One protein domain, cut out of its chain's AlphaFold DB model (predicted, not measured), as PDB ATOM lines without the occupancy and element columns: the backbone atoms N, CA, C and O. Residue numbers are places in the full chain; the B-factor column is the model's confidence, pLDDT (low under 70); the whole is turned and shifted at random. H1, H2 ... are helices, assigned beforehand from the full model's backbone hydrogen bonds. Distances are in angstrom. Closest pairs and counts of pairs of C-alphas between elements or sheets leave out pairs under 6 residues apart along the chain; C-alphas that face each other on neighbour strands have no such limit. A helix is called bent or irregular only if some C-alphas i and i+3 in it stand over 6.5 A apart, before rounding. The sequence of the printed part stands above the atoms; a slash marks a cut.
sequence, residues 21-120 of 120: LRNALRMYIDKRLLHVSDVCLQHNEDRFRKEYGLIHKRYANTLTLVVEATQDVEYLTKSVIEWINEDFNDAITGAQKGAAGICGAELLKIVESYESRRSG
ATOM      1  N   LEU A  21     -20.923  24.792  13.236       94.69
ATOM      2  CA  LEU A  21     -21.868  25.667  12.548       94.69
ATOM      3  C   LEU A  21     -21.901  25.412  11.036       94.69
ATOM      4  O   LEU A  21     -22.976  25.379  10.444       94.69
ATOM      5  N   ARG A  22     -20.741  25.198  10.402       95.56
ATOM      6  CA  ARG A  22     -20.668  25.002   8.949       95.56
ATOM      7  C   ARG A  22     -21.428  23.740   8.548       95.56
ATOM      8  O   ARG A  22     -22.260  23.789   7.646       95.56
ATOM      9  N   ASN A  23     -21.200  22.629   9.245       95.44
ATOM     10  CA  ASN A  23     -21.910  21.381   8.988       95.44
ATOM     11  C   ASN A  23     -23.405  21.470   9.326       95.44
ATOM     12  O   ASN A  23     -24.223  20.933   8.578       95.44
ATOM     13  N   ALA A  24     -23.787  22.199  10.380       97.00
ATOM     14  CA  ALA A  24     -25.195  22.467  10.676       97.00
ATOM     15  C   ALA A  24     -25.891  23.203   9.525       97.00
ATOM     16  O   ALA A  24     -26.978  22.807   9.105       97.00
ATOM     17  N   LEU A  25     -25.246  24.239   8.983       97.44
ATOM     18  CA  LEU A  25     -25.774  25.021   7.869       97.44
ATOM     19  C   LEU A  25     -25.846  24.197   6.580       97.44
ATOM     20  O   LEU A  25     -26.868  24.258   5.905       97.44
ATOM     21  N   ARG A  26     -24.846  23.356   6.272       97.12
ATOM     22  CA  ARG A  26     -24.924  22.398   5.146       97.12
ATOM     23  C   ARG A  26     -26.147  21.496   5.255       97.12
ATOM     24  O   ARG A  26     -26.913  21.366   4.305       97.12
ATOM     25  N   MET A  27     -26.354  20.901   6.430       97.31
ATOM     26  CA  MET A  27     -27.505  20.032   6.678       97.31
ATOM     27  C   MET A  27     -28.828  20.797   6.606       97.31
ATOM     28  O   MET A  27     -29.819  20.248   6.140       97.31
ATOM     29  N   TYR A  28     -28.856  22.051   7.055       98.06
ATOM     30  CA  TYR A  28     -30.032  22.908   6.967       98.06
ATOM     31  C   TYR A  28     -30.362  23.267   5.512       98.06
ATOM     32  O   TYR A  28     -31.507  23.137   5.088       98.06
ATOM     33  N   ILE A  29     -29.362  23.636   4.712       97.94
ATOM     34  CA  ILE A  29     -29.534  23.895   3.279       97.94
ATOM     35  C   ILE A  29     -30.159  22.675   2.595       97.94
ATOM     36  O   ILE A  29     -31.214  22.799   1.978       97.94
ATOM     37  N   ASP A  30     -29.549  21.500   2.754       97.19
ATOM     38  CA  ASP A  30     -29.957  20.274   2.065       97.19
ATOM     39  C   ASP A  30     -31.309  19.740   2.568       97.19
ATOM     40  O   ASP A  30     -32.299  19.666   1.836       97.19
ATOM     41  N   LYS A  31     -31.393  19.440   3.868       96.50
ATOM     42  CA  LYS A  31     -32.536  18.722   4.453       96.50
ATOM     43  C   LYS A  31     -33.743  19.606   4.722       96.50
ATOM     44  O   LYS A  31     -34.822  19.079   4.994       96.50
ATOM     45  N   ARG A  32     -33.575  20.932   4.713       96.56
ATOM     46  CA  ARG A  32     -34.660  21.875   4.998       96.56
ATOM     47  C   ARG A  32     -34.969  22.765   3.807       96.56
ATOM     48  O   ARG A  32     -36.075  22.670   3.284       96.56
ATOM     49  N   LEU A  33     -34.040  23.609   3.372       98.00
ATOM     50  CA  LEU A  33     -34.350  24.625   2.362       98.00
ATOM     51  C   LEU A  33     -34.565  24.028   0.968       98.00
ATOM     52  O   LEU A  33     -35.585  24.305   0.335       98.00
ATOM     53  N   LEU A  34     -33.637  23.188   0.502       97.94
ATOM     54  CA  LEU A  34     -33.736  22.543  -0.808       97.94
ATOM     55  C   LEU A  34     -34.889  21.541  -0.844       97.94
ATOM     56  O   LEU A  34     -35.687  21.592  -1.773       97.94
ATOM     57  N   HIS A  35     -35.071  20.740   0.210       96.94
ATOM     58  CA  HIS A  35     -36.223  19.844   0.308       96.94
ATOM     59  C   HIS A  35     -37.570  20.581   0.186       96.94
ATOM     60  O   HIS A  35     -38.433  20.173  -0.590       96.94
ATOM     61  N   VAL A  36     -37.754  21.689   0.919       96.81
ATOM     62  CA  VAL A  36     -38.977  22.503   0.812       96.81
ATOM     63  C   VAL A  36     -39.120  23.083  -0.591       96.81
ATOM     64  O   VAL A  36     -40.217  23.060  -1.146       96.81
ATOM     65  N   SER A  37     -38.025  23.569  -1.179       97.69
ATOM     66  CA  SER A  37     -38.032  24.070  -2.551       97.69
ATOM     67  C   SER A  37     -38.512  23.009  -3.540       97.69
ATOM     68  O   SER A  37     -39.454  23.263  -4.285       97.69
ATOM     69  N   ASP A  38     -37.939  21.808  -3.494       97.38
ATOM     70  CA  ASP A  38     -38.265  20.716  -4.410       97.38
ATOM     71  C   ASP A  38     -39.730  20.292  -4.285       97.38
ATOM     72  O   ASP A  38     -40.430  20.193  -5.292       97.38
ATOM     73  N   VAL A  39     -40.230  20.113  -3.057       97.00
ATOM     74  CA  VAL A  39     -41.637  19.753  -2.811       97.00
ATOM     75  C   VAL A  39     -42.582  20.848  -3.311       97.00
ATOM     76  O   VAL A  39     -43.599  20.563  -3.937       97.00
ATOM     77  N   CYS A  40     -42.262  22.118  -3.064       96.94
ATOM     78  CA  CYS A  40     -43.091  23.231  -3.512       96.94
ATOM     79  C   CYS A  40     -43.115  23.377  -5.040       96.94
ATOM     80  O   CYS A  40     -44.173  23.638  -5.613       96.94
ATOM     81  N   LEU A  41     -41.972  23.193  -5.702       93.94
ATOM     82  CA  LEU A  41     -41.822  23.368  -7.150       93.94
ATOM     83  C   LEU A  41     -42.387  22.203  -7.977       93.94
ATOM     84  O   LEU A  41     -42.510  22.325  -9.196       93.94
ATOM     85  N   GLN A  42     -42.789  21.104  -7.335       95.12
ATOM     86  CA  GLN A  42     -43.600  20.057  -7.969       95.12
ATOM     87  C   GLN A  42     -45.038  20.519  -8.264       95.12
ATOM     88  O   GLN A  42     -45.684  19.950  -9.139       95.12
ATOM     89  N   HIS A  43     -45.517  21.570  -7.589       91.00
ATOM     90  CA  HIS A  43     -46.877  22.105  -7.708       91.00
ATOM     91  C   HIS A  43     -46.882  23.472  -8.407       91.00
ATOM     92  O   HIS A  43     -47.197  24.502  -7.808       91.00
ATOM     93  N   ASN A  44     -46.480  23.507  -9.680       82.12
ATOM     94  CA  ASN A  44     -46.286  24.755 -10.435       82.12
ATOM     95  C   ASN A  44     -47.579  25.546 -10.705       82.12
ATOM     96  O   ASN A  44     -47.518  26.729 -11.053       82.12
ATOM     97  N   GLU A  45     -48.726  24.896 -10.557       93.44
ATOM     98  CA  GLU A  45     -50.069  25.458 -10.651       93.44
ATOM     99  C   GLU A  45     -50.466  26.294  -9.421       93.44
ATOM    100  O   GLU A  45     -51.250  27.238  -9.547       93.44
ATOM    101  N   ASP A  46     -49.896  26.004  -8.248       96.56
ATOM    102  CA  ASP A  46     -50.137  26.751  -7.016       96.56
ATOM    103  C   ASP A  46     -49.137  27.912  -6.913       96.56
ATOM    104  O   ASP A  46     -47.949  27.738  -6.621       96.56
ATOM    105  N   ARG A  47     -49.634  29.135  -7.144       96.12
ATOM    106  CA  ARG A  47     -48.818  30.359  -7.102       96.12
ATOM    107  C   ARG A  47     -48.125  30.553  -5.756       96.12
ATOM    108  O   ARG A  47     -46.966  30.964  -5.746       96.12
ATOM    109  N   PHE A  48     -48.809  30.251  -4.652       97.06
ATOM    110  CA  PHE A  48     -48.245  30.401  -3.316       97.06
ATOM    111  C   PHE A  48     -47.085  29.425  -3.125       97.06
ATOM    112  O   PHE A  48     -45.994  29.844  -2.744       97.06
ATOM    113  N   ARG A  49     -47.292  28.137  -3.434       97.44
ATOM    114  CA  ARG A  49     -46.239  27.115  -3.302       97.44
ATOM    115  C   ARG A  49     -45.048  27.434  -4.186       97.44
ATOM    116  O   ARG A  49     -43.919  27.388  -3.708       97.44
ATOM    117  N   LYS A  50     -45.291  27.807  -5.440       97.19
ATOM    118  CA  LYS A  50     -44.227  28.168  -6.375       97.19
ATOM    119  C   LYS A  50     -43.367  29.309  -5.833       97.19
ATOM    120  O   LYS A  50     -42.147  29.182  -5.797       97.19
ATOM    121  N   GLU A  51     -43.984  30.397  -5.380       97.50
ATOM    122  CA  GLU A  51     -43.262  31.529  -4.793       97.50
ATOM    123  C   GLU A  51     -42.502  31.119  -3.523       97.50
ATOM    124  O   GLU A  51     -41.302  31.367  -3.410       97.50
ATOM    125  N   TYR A  52     -43.169  30.410  -2.608       98.00
ATOM    126  CA  TYR A  52     -42.582  29.931  -1.358       98.00
ATOM    127  C   TYR A  52     -41.335  29.065  -1.602       98.00
ATOM    128  O   TYR A  52     -40.292  29.279  -0.978       98.00
ATOM    129  N   GLY A  53     -41.409  28.131  -2.555       97.94
ATOM    130  CA  GLY A  53     -40.300  27.258  -2.940       97.94
ATOM    131  C   GLY A  53     -39.142  27.997  -3.615       97.94
ATOM    132  O   GLY A  53     -37.980  27.679  -3.350       97.94
ATOM    133  N   LEU A  54     -39.426  29.007  -4.446       98.06
ATOM    134  CA  LEU A  54     -38.392  29.849  -5.063       98.06
ATOM    135  C   LEU A  54     -37.630  30.675  -4.019       98.06
ATOM    136  O   LEU A  54     -36.410  30.810  -4.119       98.06
ATOM    137  N   ILE A  55     -38.322  31.182  -3.000       98.38
ATOM    138  CA  ILE A  55     -37.695  31.940  -1.912       98.38
ATOM    139  C   ILE A  55     -36.788  31.033  -1.069       98.38
ATOM    140  O   ILE A  55     -35.639  31.395  -0.818       98.38
ATOM    141  N   HIS A  56     -37.231  29.814  -0.732       98.50
ATOM    142  CA  HIS A  56     -36.378  28.829  -0.048       98.50
ATOM    143  C   HIS A  56     -35.130  28.488  -0.867       98.50
ATOM    144  O   HIS A  56     -34.029  28.437  -0.319       98.50
ATOM    145  N   LYS A  57     -35.276  28.331  -2.190       98.44
ATOM    146  CA  LYS A  57     -34.140  28.112  -3.097       98.44
ATOM    147  C   LYS A  57     -33.153  29.272  -3.072       98.44
ATOM    148  O   LYS A  57     -31.945  29.055  -3.056       98.44
ATOM    149  N   ARG A  58     -33.660  30.508  -3.067       98.38
ATOM    150  CA  ARG A  58     -32.834  31.717  -2.988       98.38
ATOM    151  C   ARG A  58     -32.006  31.715  -1.704       98.38
ATOM    152  O   ARG A  58     -30.795  31.893  -1.774       98.38
ATOM    153  N   TYR A  59     -32.633  31.439  -0.562       98.44
ATOM    154  CA  TYR A  59     -31.938  31.346   0.724       98.44
ATOM    155  C   TYR A  59     -30.922  30.201   0.766       98.44
ATOM    156  O   TYR A  59     -29.802  30.405   1.232       98.44
ATOM    157  N   ALA A  60     -31.262  29.032   0.213       98.31
ATOM    158  CA  ALA A  60     -30.348  27.897   0.094       98.31
ATOM    159  C   ALA A  60     -29.088  28.259  -0.702       98.31
ATOM    160  O   ALA A  60     -27.973  27.993  -0.255       98.31
ATOM    161  N   ASN A  61     -29.255  28.908  -1.856       97.88
ATOM    162  CA  ASN A  61     -28.144  29.317  -2.711       97.88
ATOM    163  C   ASN A  61     -27.240  30.339  -2.011       97.88
ATOM    164  O   ASN A  61     -26.021  30.173  -2.007       97.88
ATOM    165  N   THR A  62     -27.822  31.362  -1.377       97.31
ATOM    166  CA  THR A  62     -27.058  32.369  -0.625       97.31
ATOM    167  C   THR A  62     -26.265  31.727   0.512       97.31
ATOM    168  O   THR A  62     -25.065  31.965   0.638       97.31
ATOM    169  N   LEU A  63     -26.898  30.862   1.308       96.62
ATOM    170  CA  LEU A  63     -26.209  30.165   2.393       96.62
ATOM    171  C   LEU A  63     -25.141  29.204   1.877       96.62
ATOM    172  O   LEU A  63     -24.100  29.086   2.506       96.62
ATOM    173  N   THR A  64     -25.347  28.558   0.729       96.69
ATOM    174  CA  THR A  64     -24.321  27.700   0.114       96.69
ATOM    175  C   THR A  64     -23.067  28.507  -0.210       96.69
ATOM    176  O   THR A  64     -21.962  28.063   0.088       96.69
ATOM    177  N   LEU A  65     -23.215  29.724  -0.746       94.06
ATOM    178  CA  LEU A  65     -22.072  30.610  -0.986       94.06
ATOM    179  C   LEU A  65     -21.351  30.957   0.320       94.06
ATOM    180  O   LEU A  65     -20.132  30.848   0.387       94.06
ATOM    181  N   VAL A  66     -22.094  31.304   1.374       93.38
ATOM    182  CA  VAL A  66     -21.515  31.584   2.699       93.38
ATOM    183  C   VAL A  66     -20.760  30.369   3.245       93.38
ATOM    184  O   VAL A  66     -19.622  30.483   3.700       93.38
ATOM    185  N   VAL A  67     -21.378  29.196   3.177       94.81
ATOM    186  CA  VAL A  67     -20.893  27.955   3.784       94.81
ATOM    187  C   VAL A  67     -19.736  27.332   3.012       94.81
ATOM    188  O   VAL A  67     -18.911  26.671   3.634       94.81
ATOM    189  N   GLU A  68     -19.636  27.526   1.699       92.06
ATOM    190  CA  GLU A  68     -18.577  26.909   0.887       92.06
ATOM    191  C   GLU A  68     -17.453  27.882   0.519       92.06
ATOM    192  O   GLU A  68     -16.290  27.484   0.489       92.06
ATOM    193  N   ALA A  69     -17.759  29.158   0.270       83.50
ATOM    194  CA  ALA A  69     -16.778  30.096  -0.280       83.50
ATOM    195  C   ALA A  69     -16.007  30.897   0.780       83.50
ATOM    196  O   ALA A  69     -15.104  31.655   0.431       83.50
ATOM    197  N   THR A  70     -16.365  30.781   2.064       78.69
ATOM    198  CA  THR A  70     -15.904  31.734   3.087       78.69
ATOM    199  C   THR A  70     -15.327  31.041   4.318       78.69
ATOM    200  O   THR A  70     -15.718  29.923   4.674       78.69
ATOM    201  N   GLN A  71     -14.366  31.696   4.974       80.31
ATOM    202  CA  GLN A  71     -13.826  31.251   6.263       80.31
ATOM    203  C   GLN A  71     -14.683  31.755   7.434       80.31
ATOM    204  O   GLN A  71     -14.910  30.996   8.376       80.31
ATOM    205  N   ASP A  72     -15.222  32.973   7.335       88.19
ATOM    206  CA  ASP A  72     -16.039  33.604   8.378       88.19
ATOM    207  C   ASP A  72     -17.540  33.321   8.205       88.19
ATOM    208  O   ASP A  72     -18.359  34.180   7.866       88.19
ATOM    209  N   VAL A  73     -17.891  32.051   8.403       92.75
ATOM    210  CA  VAL A  73     -19.262  31.553   8.222       92.75
ATOM    211  C   VAL A  73     -20.222  32.183   9.223       92.75
ATOM    212  O   VAL A  73     -21.373  32.435   8.880       92.75
ATOM    213  N   GLU A  74     -19.779  32.433  10.455       92.50
ATOM    214  CA  GLU A  74     -20.646  32.957  11.510       92.50
ATOM    215  C   GLU A  74     -21.085  34.390  11.205       92.50
ATOM    216  O   GLU A  74     -22.289  34.660  11.168       92.50
ATOM    217  N   TYR A  75     -20.130  35.284  10.928       92.25
ATOM    218  CA  TYR A  75     -20.420  36.678  10.609       92.25
ATOM    219  C   TYR A  75     -21.344  36.790   9.394       92.25
ATOM    220  O   TYR A  75     -22.387  37.439   9.450       92.25
ATOM    221  N   LEU A  76     -21.022  36.078   8.312       95.56
ATOM    222  CA  LEU A  76     -21.819  36.146   7.090       95.56
ATOM    223  C   LEU A  76     -23.198  35.496   7.237       95.56
ATOM    224  O   LEU A  76     -24.153  35.951   6.613       95.56
ATOM    225  N   THR A  77     -23.342  34.476   8.086       95.94
ATOM    226  CA  THR A  77     -24.665  33.916   8.404       95.94
ATOM    227  C   THR A  77     -25.527  34.936   9.148       95.94
ATOM    228  O   THR A  77     -26.714  35.048   8.850       95.94
ATOM    229  N   LYS A  78     -24.946  35.732  10.058       95.44
ATOM    230  CA  LYS A  78     -25.658  36.836  10.725       95.44
ATOM    231  C   LYS A  78     -26.120  37.895   9.720       95.44
ATOM    232  O   LYS A  78     -27.288  38.269   9.753       95.44
ATOM    233  N   SER A  79     -25.280  38.267   8.754       96.25
ATOM    234  CA  SER A  79     -25.689  39.167   7.662       96.25
ATOM    235  C   SER A  79     -26.818  38.582   6.801       96.25
ATOM    236  O   SER A  79     -27.724  39.300   6.387       96.25
ATOM    237  N   VAL A  80     -26.821  37.267   6.555       97.12
ATOM    238  CA  VAL A  80     -27.940  36.599   5.864       97.12
ATOM    239  C   VAL A  80     -29.227  36.657   6.695       97.12
ATOM    240  O   VAL A  80     -30.298  36.861   6.129       97.12
ATOM    241  N   ILE A  81     -29.149  36.508   8.021       97.81
ATOM    242  CA  ILE A  81     -30.311  36.643   8.915       97.81
ATOM    243  C   ILE A  81     -30.871  38.069   8.876       97.81
ATOM    244  O   ILE A  81     -32.089  38.238   8.820       97.81
ATOM    245  N   GLU A  82     -30.011  39.090   8.889       97.69
ATOM    246  CA  GLU A  82     -30.419  40.495   8.751       97.69
ATOM    247  C   GLU A  82     -31.151  40.730   7.427       97.69
ATOM    248  O   GLU A  82     -32.286  41.204   7.432       97.69
ATOM    249  N   TRP A  83     -30.576  40.274   6.314       97.88
ATOM    250  CA  TRP A  83     -31.218  40.363   5.002       97.88
ATOM    251  C   TRP A  83     -32.570  39.624   4.944       97.88
ATOM    252  O   TRP A  83     -33.548  40.139   4.404       97.88
ATOM    253  N   ILE A  84     -32.681  38.435   5.548       98.12
ATOM    254  CA  ILE A  84     -33.961  37.711   5.635       98.12
ATOM    255  C   ILE A  84     -34.975  38.471   6.508       98.12
ATOM    256  O   ILE A  84     -36.183  38.423   6.262       98.12
ATOM    257  N   ASN A  85     -34.517  39.185   7.536       97.31
ATOM    258  CA  ASN A  85     -35.388  40.025   8.350       97.31
ATOM    259  C   ASN A  85     -35.909  41.241   7.580       97.31
ATOM    260  O   ASN A  85     -37.081  41.583   7.752       97.31
ATOM    261  N   GLU A  86     -35.089  41.852   6.728       97.81
ATOM    262  CA  GLU A  86     -35.528  42.890   5.790       97.81
ATOM    263  C   GLU A  86     -36.579  42.328   4.827       97.81
ATOM    264  O   GLU A  86     -37.696  42.840   4.783       97.81
ATOM    265  N   ASP A  87     -36.302  41.183   4.192       97.31
ATOM    266  CA  ASP A  87     -37.262  40.453   3.347       97.31
ATOM    267  C   ASP A  87     -38.598  40.196   4.064       97.31
ATOM    268  O   ASP A  87     -39.665  40.273   3.457       97.31
ATOM    269  N   PHE A  88     -38.555  39.852   5.356       97.75
ATOM    270  CA  PHE A  88     -39.753  39.655   6.164       97.75
ATOM    271  C   PHE A  88     -40.500  40.967   6.393       97.75
ATOM    272  O   PHE A  88     -41.730  40.974   6.354       97.75
ATOM    273  N   ASN A  89     -39.803  42.054   6.707       97.50
ATOM    274  CA  ASN A  89     -40.422  43.345   7.002       97.50
ATOM    275  C   ASN A  89     -41.057  43.957   5.750       97.50
ATOM    276  O   ASN A  89     -42.192  44.425   5.831       97.50
ATOM    277  N   ASP A  90     -40.391  43.807   4.609       97.38
ATOM    278  CA  ASP A  90     -40.803  44.352   3.314       97.38
ATOM    279  C   ASP A  90     -41.689  43.389   2.510       97.38
ATOM    280  O   ASP A  90     -42.033  43.650   1.356       97.38
ATOM    281  N   ALA A  91     -42.065  42.253   3.103       96.75
ATOM    282  CA  ALA A  91     -42.834  41.229   2.418       96.75
ATOM    283  C   ALA A  91     -44.197  41.747   1.938       96.75
ATOM    284  O   ALA A  91     -45.047  42.148   2.736       96.75
ATOM    285  N   ILE A  92     -44.432  41.628   0.631       96.69
ATOM    286  CA  ILE A  92     -45.690  42.019  -0.021       96.69
ATOM    287  C   ILE A  92     -46.654  40.840  -0.211       96.69
ATOM    288  O   ILE A  92     -47.842  41.045  -0.459       96.69
ATOM    289  N   THR A  93     -46.166  39.601  -0.082       97.06
ATOM    290  CA  THR A  93     -46.976  38.380  -0.195       97.06
ATOM    291  C   THR A  93     -46.930  37.550   1.084       97.06
ATOM    292  O   THR A  93     -45.969  37.579   1.858       97.06
ATOM    293  N   GLY A  94     -47.969  36.735   1.294       96.81
ATOM    294  CA  GLY A  94     -47.988  35.763   2.389       96.81
ATOM    295  C   GLY A  94     -46.904  34.687   2.251       96.81
ATOM    296  O   GLY A  94     -46.380  34.223   3.262       96.81
ATOM    297  N   ALA A  95     -46.537  34.313   1.017       97.31
ATOM    298  CA  ALA A  95     -45.479  33.339   0.757       97.31
ATOM    299  C   ALA A  95     -44.114  33.891   1.180       97.31
ATOM    300  O   ALA A  95     -43.387  33.220   1.913       97.31
ATOM    301  N   GLN A  96     -43.812  35.138   0.809       97.50
ATOM    302  CA  GLN A  96     -42.599  35.830   1.230       97.50
ATOM    303  C   GLN A  96     -42.557  36.017   2.745       97.50
ATOM    304  O   GLN A  96     -41.572  35.634   3.375       97.50
ATOM    305  N   LYS A  97     -43.650  36.505   3.351       97.62
ATOM    306  CA  LYS A  97     -43.734  36.699   4.806       97.62
ATOM    307  C   LYS A  97     -43.497  35.390   5.562       97.62
ATOM    308  O   LYS A  97     -42.720  35.362   6.513       97.62
ATOM    309  N   GLY A  98     -44.145  34.310   5.126       97.19
ATOM    310  CA  GLY A  98     -44.027  32.997   5.755       97.19
ATOM    311  C   GLY A  98     -42.647  32.366   5.568       97.19
ATOM    312  O   GLY A  98     -42.103  31.812   6.521       97.19
ATOM    313  N   ALA A  99     -42.071  32.453   4.365       97.56
ATOM    314  CA  ALA A  99     -40.756  31.892   4.066       97.56
ATOM    315  C   ALA A  99     -39.649  32.631   4.824       97.56
ATOM    316  O   ALA A  99     -38.865  31.995   5.525       97.56
ATOM    317  N   ALA A 100     -39.626  33.964   4.748       98.00
ATOM    318  CA  ALA A 100     -38.653  34.783   5.464       98.00
ATOM    319  C   ALA A 100     -38.779  34.605   6.985       98.00
ATOM    320  O   ALA A 100     -37.782  34.438   7.684       98.00
ATOM    321  N   GLY A 101     -40.015  34.549   7.497       97.75
ATOM    322  CA  GLY A 101     -40.279  34.344   8.916       97.75
ATOM    323  C   GLY A 101     -39.727  33.016   9.434       97.75
ATOM    324  O   GLY A 101     -38.987  33.012  10.414       97.75
ATOM    325  N   ILE A 102     -40.054  31.895   8.780       97.44
ATOM    326  CA  ILE A 102     -39.598  30.577   9.244       97.44
ATOM    327  C   ILE A 102     -38.094  30.379   9.030       97.44
ATOM    328  O   ILE A 102     -37.413  29.892   9.929       97.44
ATOM    329  N   CYS A 103     -37.558  30.806   7.881       97.75
ATOM    330  CA  CYS A 103     -36.148  30.607   7.556       97.75
ATOM    331  C   CYS A 103     -35.243  31.456   8.447       97.75
ATOM    332  O   CYS A 103     -34.218  30.964   8.915       97.75
ATOM    333  N   GLY A 104     -35.630  32.709   8.705       97.44
ATOM    334  CA  GLY A 104     -34.911  33.583   9.628       97.44
ATOM    335  C   GLY A 104     -34.904  33.019  11.048       97.44
ATOM    336  O   GLY A 104     -33.869  33.038  11.709       97.44
ATOM    337  N   ALA A 105     -36.025  32.443  11.491       97.38
ATOM    338  CA  ALA A 105     -36.157  31.875  12.832       97.38
ATOM    339  C   ALA A 105     -35.296  30.630  13.017       97.38
ATOM    340  O   ALA A 105     -34.609  30.477  14.025       97.38
ATOM    341  N   GLU A 106     -35.329  29.738  12.032       97.44
ATOM    342  CA  GLU A 106     -34.527  28.522  12.030       97.44
ATOM    343  C   GLU A 106     -33.028  28.858  11.989       97.44
ATOM    344  O   GLU A 106     -32.269  28.315  12.789       97.44
ATOM    345  N   LEU A 107     -32.604  29.809  11.149       96.81
ATOM    346  CA  LEU A 107     -31.208  30.260  11.109       96.81
ATOM    347  C   LEU A 107     -30.748  30.897  12.417       96.81
ATOM    348  O   LEU A 107     -29.659  30.572  12.889       96.81
ATOM    349  N   LEU A 108     -31.572  31.756  13.020       95.94
ATOM    350  CA  LEU A 108     -31.256  32.368  14.306       95.94
ATOM    351  C   LEU A 108     -31.033  31.295  15.379       95.94
ATOM    352  O   LEU A 108     -29.987  31.287  16.022       95.94
ATOM    353  N   LYS A 109     -31.940  30.312  15.482       95.19
ATOM    354  CA  LYS A 109     -31.788  29.178  16.409       95.19
ATOM    355  C   LYS A 109     -30.517  28.368  16.155       95.19
ATOM    356  O   LYS A 109     -29.904  27.883  17.107       95.19
ATOM    357  N   ILE A 110     -30.122  28.183  14.890       95.81
ATOM    358  CA  ILE A 110     -28.859  27.512  14.561       95.81
ATOM    359  C   ILE A 110     -27.700  28.316  15.153       95.81
ATOM    360  O   ILE A 110     -26.946  27.756  15.943       95.81
ATOM    361  N   VAL A 111     -27.582  29.606  14.831       94.19
ATOM    362  CA  VAL A 111     -26.472  30.457  15.298       94.19
ATOM    363  C   VAL A 111     -26.411  30.518  16.831       94.19
ATOM    364  O   VAL A 111     -25.367  30.197  17.401       94.19
ATOM    365  N   GLU A 112     -27.533  30.795  17.501       92.12
ATOM    366  CA  GLU A 112     -27.633  30.875  18.971       92.12
ATOM    367  C   GLU A 112     -27.173  29.579  19.660       92.12
ATOM    368  O   GLU A 112     -26.500  29.604  20.698       92.12
ATOM    369  N   SER A 113     -27.492  28.421  19.068       91.56
ATOM    370  CA  SER A 113     -27.098  27.123  19.622       91.56
ATOM    371  C   SER A 113     -25.581  26.910  19.631       91.56
ATOM    372  O   SER A 113     -25.076  26.202  20.503       91.56
ATOM    373  N   TYR A 114     -24.847  27.530  18.703       88.50
ATOM    374  CA  TYR A 114     -23.387  27.442  18.635       88.50
ATOM    375  C   TYR A 114     -22.696  28.528  19.457       88.50
ATOM    376  O   TYR A 114     -21.676  28.241  20.080       88.50
ATOM    377  N   GLU A 115     -23.256  29.733  19.540       86.56
ATOM    378  CA  GLU A 115     -22.752  30.779  20.443       86.56
ATOM    379  C   GLU A 115     -22.826  30.344  21.912       86.56
ATOM    380  O   GLU A 115     -21.868  30.508  22.673       86.56
ATOM    381  N   SER A 116     -23.928  29.689  22.287       82.25
ATOM    382  CA  SER A 116     -24.124  29.149  23.637       82.25
ATOM    383  C   SER A 116     -23.080  28.082  23.989       82.25
ATOM    384  O   SER A 116     -22.597  28.045  25.115       82.25
ATOM    385  N   ARG A 117     -22.675  27.243  23.022       80.94
ATOM    386  CA  ARG A 117     -21.639  26.205  23.210       80.94
ATOM    387  C   ARG A 117     -20.224  26.770  23.347       80.94
ATOM    388  O   ARG A 117     -19.359  26.071  23.851       80.94
ATOM    389  N   ARG A 118     -19.967  27.984  22.850       72.50
ATOM    390  CA  ARG A 118     -18.652  28.648  22.946       72.50
ATOM    391  C   ARG A 118     -18.475  29.417  24.255       72.50
ATOM    392  O   ARG A 118     -17.344  29.721  24.617       72.50
ATOM    393  N   SER A 119     -19.581  29.758  24.914       68.44
ATOM    394  CA  SER A 119     -19.604  30.551  26.147       68.44
ATOM    395  C   SER A 119     -19.619  29.707  27.429       68.44
ATOM    396  O   SER A 119     -19.590  30.282  28.516       68.44
ATOM    397  N   GLY A 120     -19.696  28.376  27.317       53.56
ATOM    398  CA  GLY A 120     -19.666  27.424  28.434       53.56
ATOM    399  C   GLY A 120     -18.443  26.529  28.367       53.56
ATOM    400  O   GLY A 120     -17.876  26.258  29.446       53.56
TER     401      GLY A 120
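Overview. This is residues 21 to 120 of the 120 residues of an uncharacterized protein of Phycisphaerales bacterium (UniProt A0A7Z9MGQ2). Four helices lie lengthwise in an elongated up-and-down bundle, in which each runs against the one before it: H4, the longest, folds back along H3, and this hairpin packs with H2 and the bent H1. The arm H1b packs on H2 but stays apart from H3 and H4, while the turn after it and the last residues of the printed part lie toward opposite ends of the long axis. The printed part has 100 residues with four named helices, in the order H1, H2, H3, H4, and no named strand; its class is all helix. It is compact, with a radius of gyration of the C-alphas of 13.7 A, and spans 48 by 25 by 22 A.

Along the chain. H4, residues 94 to 118, is 36.5 A long, from C-alpha 94 at (-47.988, 35.763, 2.389) to C-alpha 118 at (-18.652, 28.648, 22.946). H3 takes residues 73 to 89 and is 24.3 A long. H2, residues 47 to 69, is 32.8 A long. H1, residues 21 to 41, begins with C-alpha 21 at (-21.868, 25.667, 12.548); by its hydrogen bonds it was assigned as one helix, but it is bent, with C-alphas 31 and 34 6.6 A apart. Its arms are H1a, residues 21 to 31, 15.1 A long, and H1b, residues 34 to 41, 10.3 A long, at a shallow tilt of 25 degrees.

Arrangement. H4 and H3 form a helical hairpin and touch, opposite ways at a shallow tilt of 29 degrees; their closest C-alphas, of Ala 100 and Phe 88, are 5.0 A apart. H4 touches H2 with residues 94 to 103 alone, the same way at 30 degrees, closest at the C-alphas of Ala 95 and Tyr 52, 4.9 A. H2 and H3 form a hairpin at 22 degrees, closest at the C-alphas of Val 67 and Val 73, 5.9 A. H1b and H2 form a hairpin at 25 degrees, closest at the C-alphas of Ser 37 and Gly 53, 3.9 A. H1a touches H2, closest at the C-alphas of Ile 29 and Ala 60, 5.2 A, and H4, at those of Leu 21 and Tyr 114, 6.5 A. H1a and H3 only just touch, only at their ends, with 3 pairs of C-alphas within 8 A, the closest those of Arg 22 and Val 73, 6.7 A. Each O i to N i+4 pair is within hydrogen-bond range in H1a, H1b, H2 and H3, and 20 of 21 are in H4.

Size, cuts and confidence. The C-alphas farthest apart, of Glu 45 and Gly 120, are 49.6 A from each other. The printed part has no cut, and its three links are tight. The mean pLDDT of the printed part is 94.4; residues 119 to 120 are under 70.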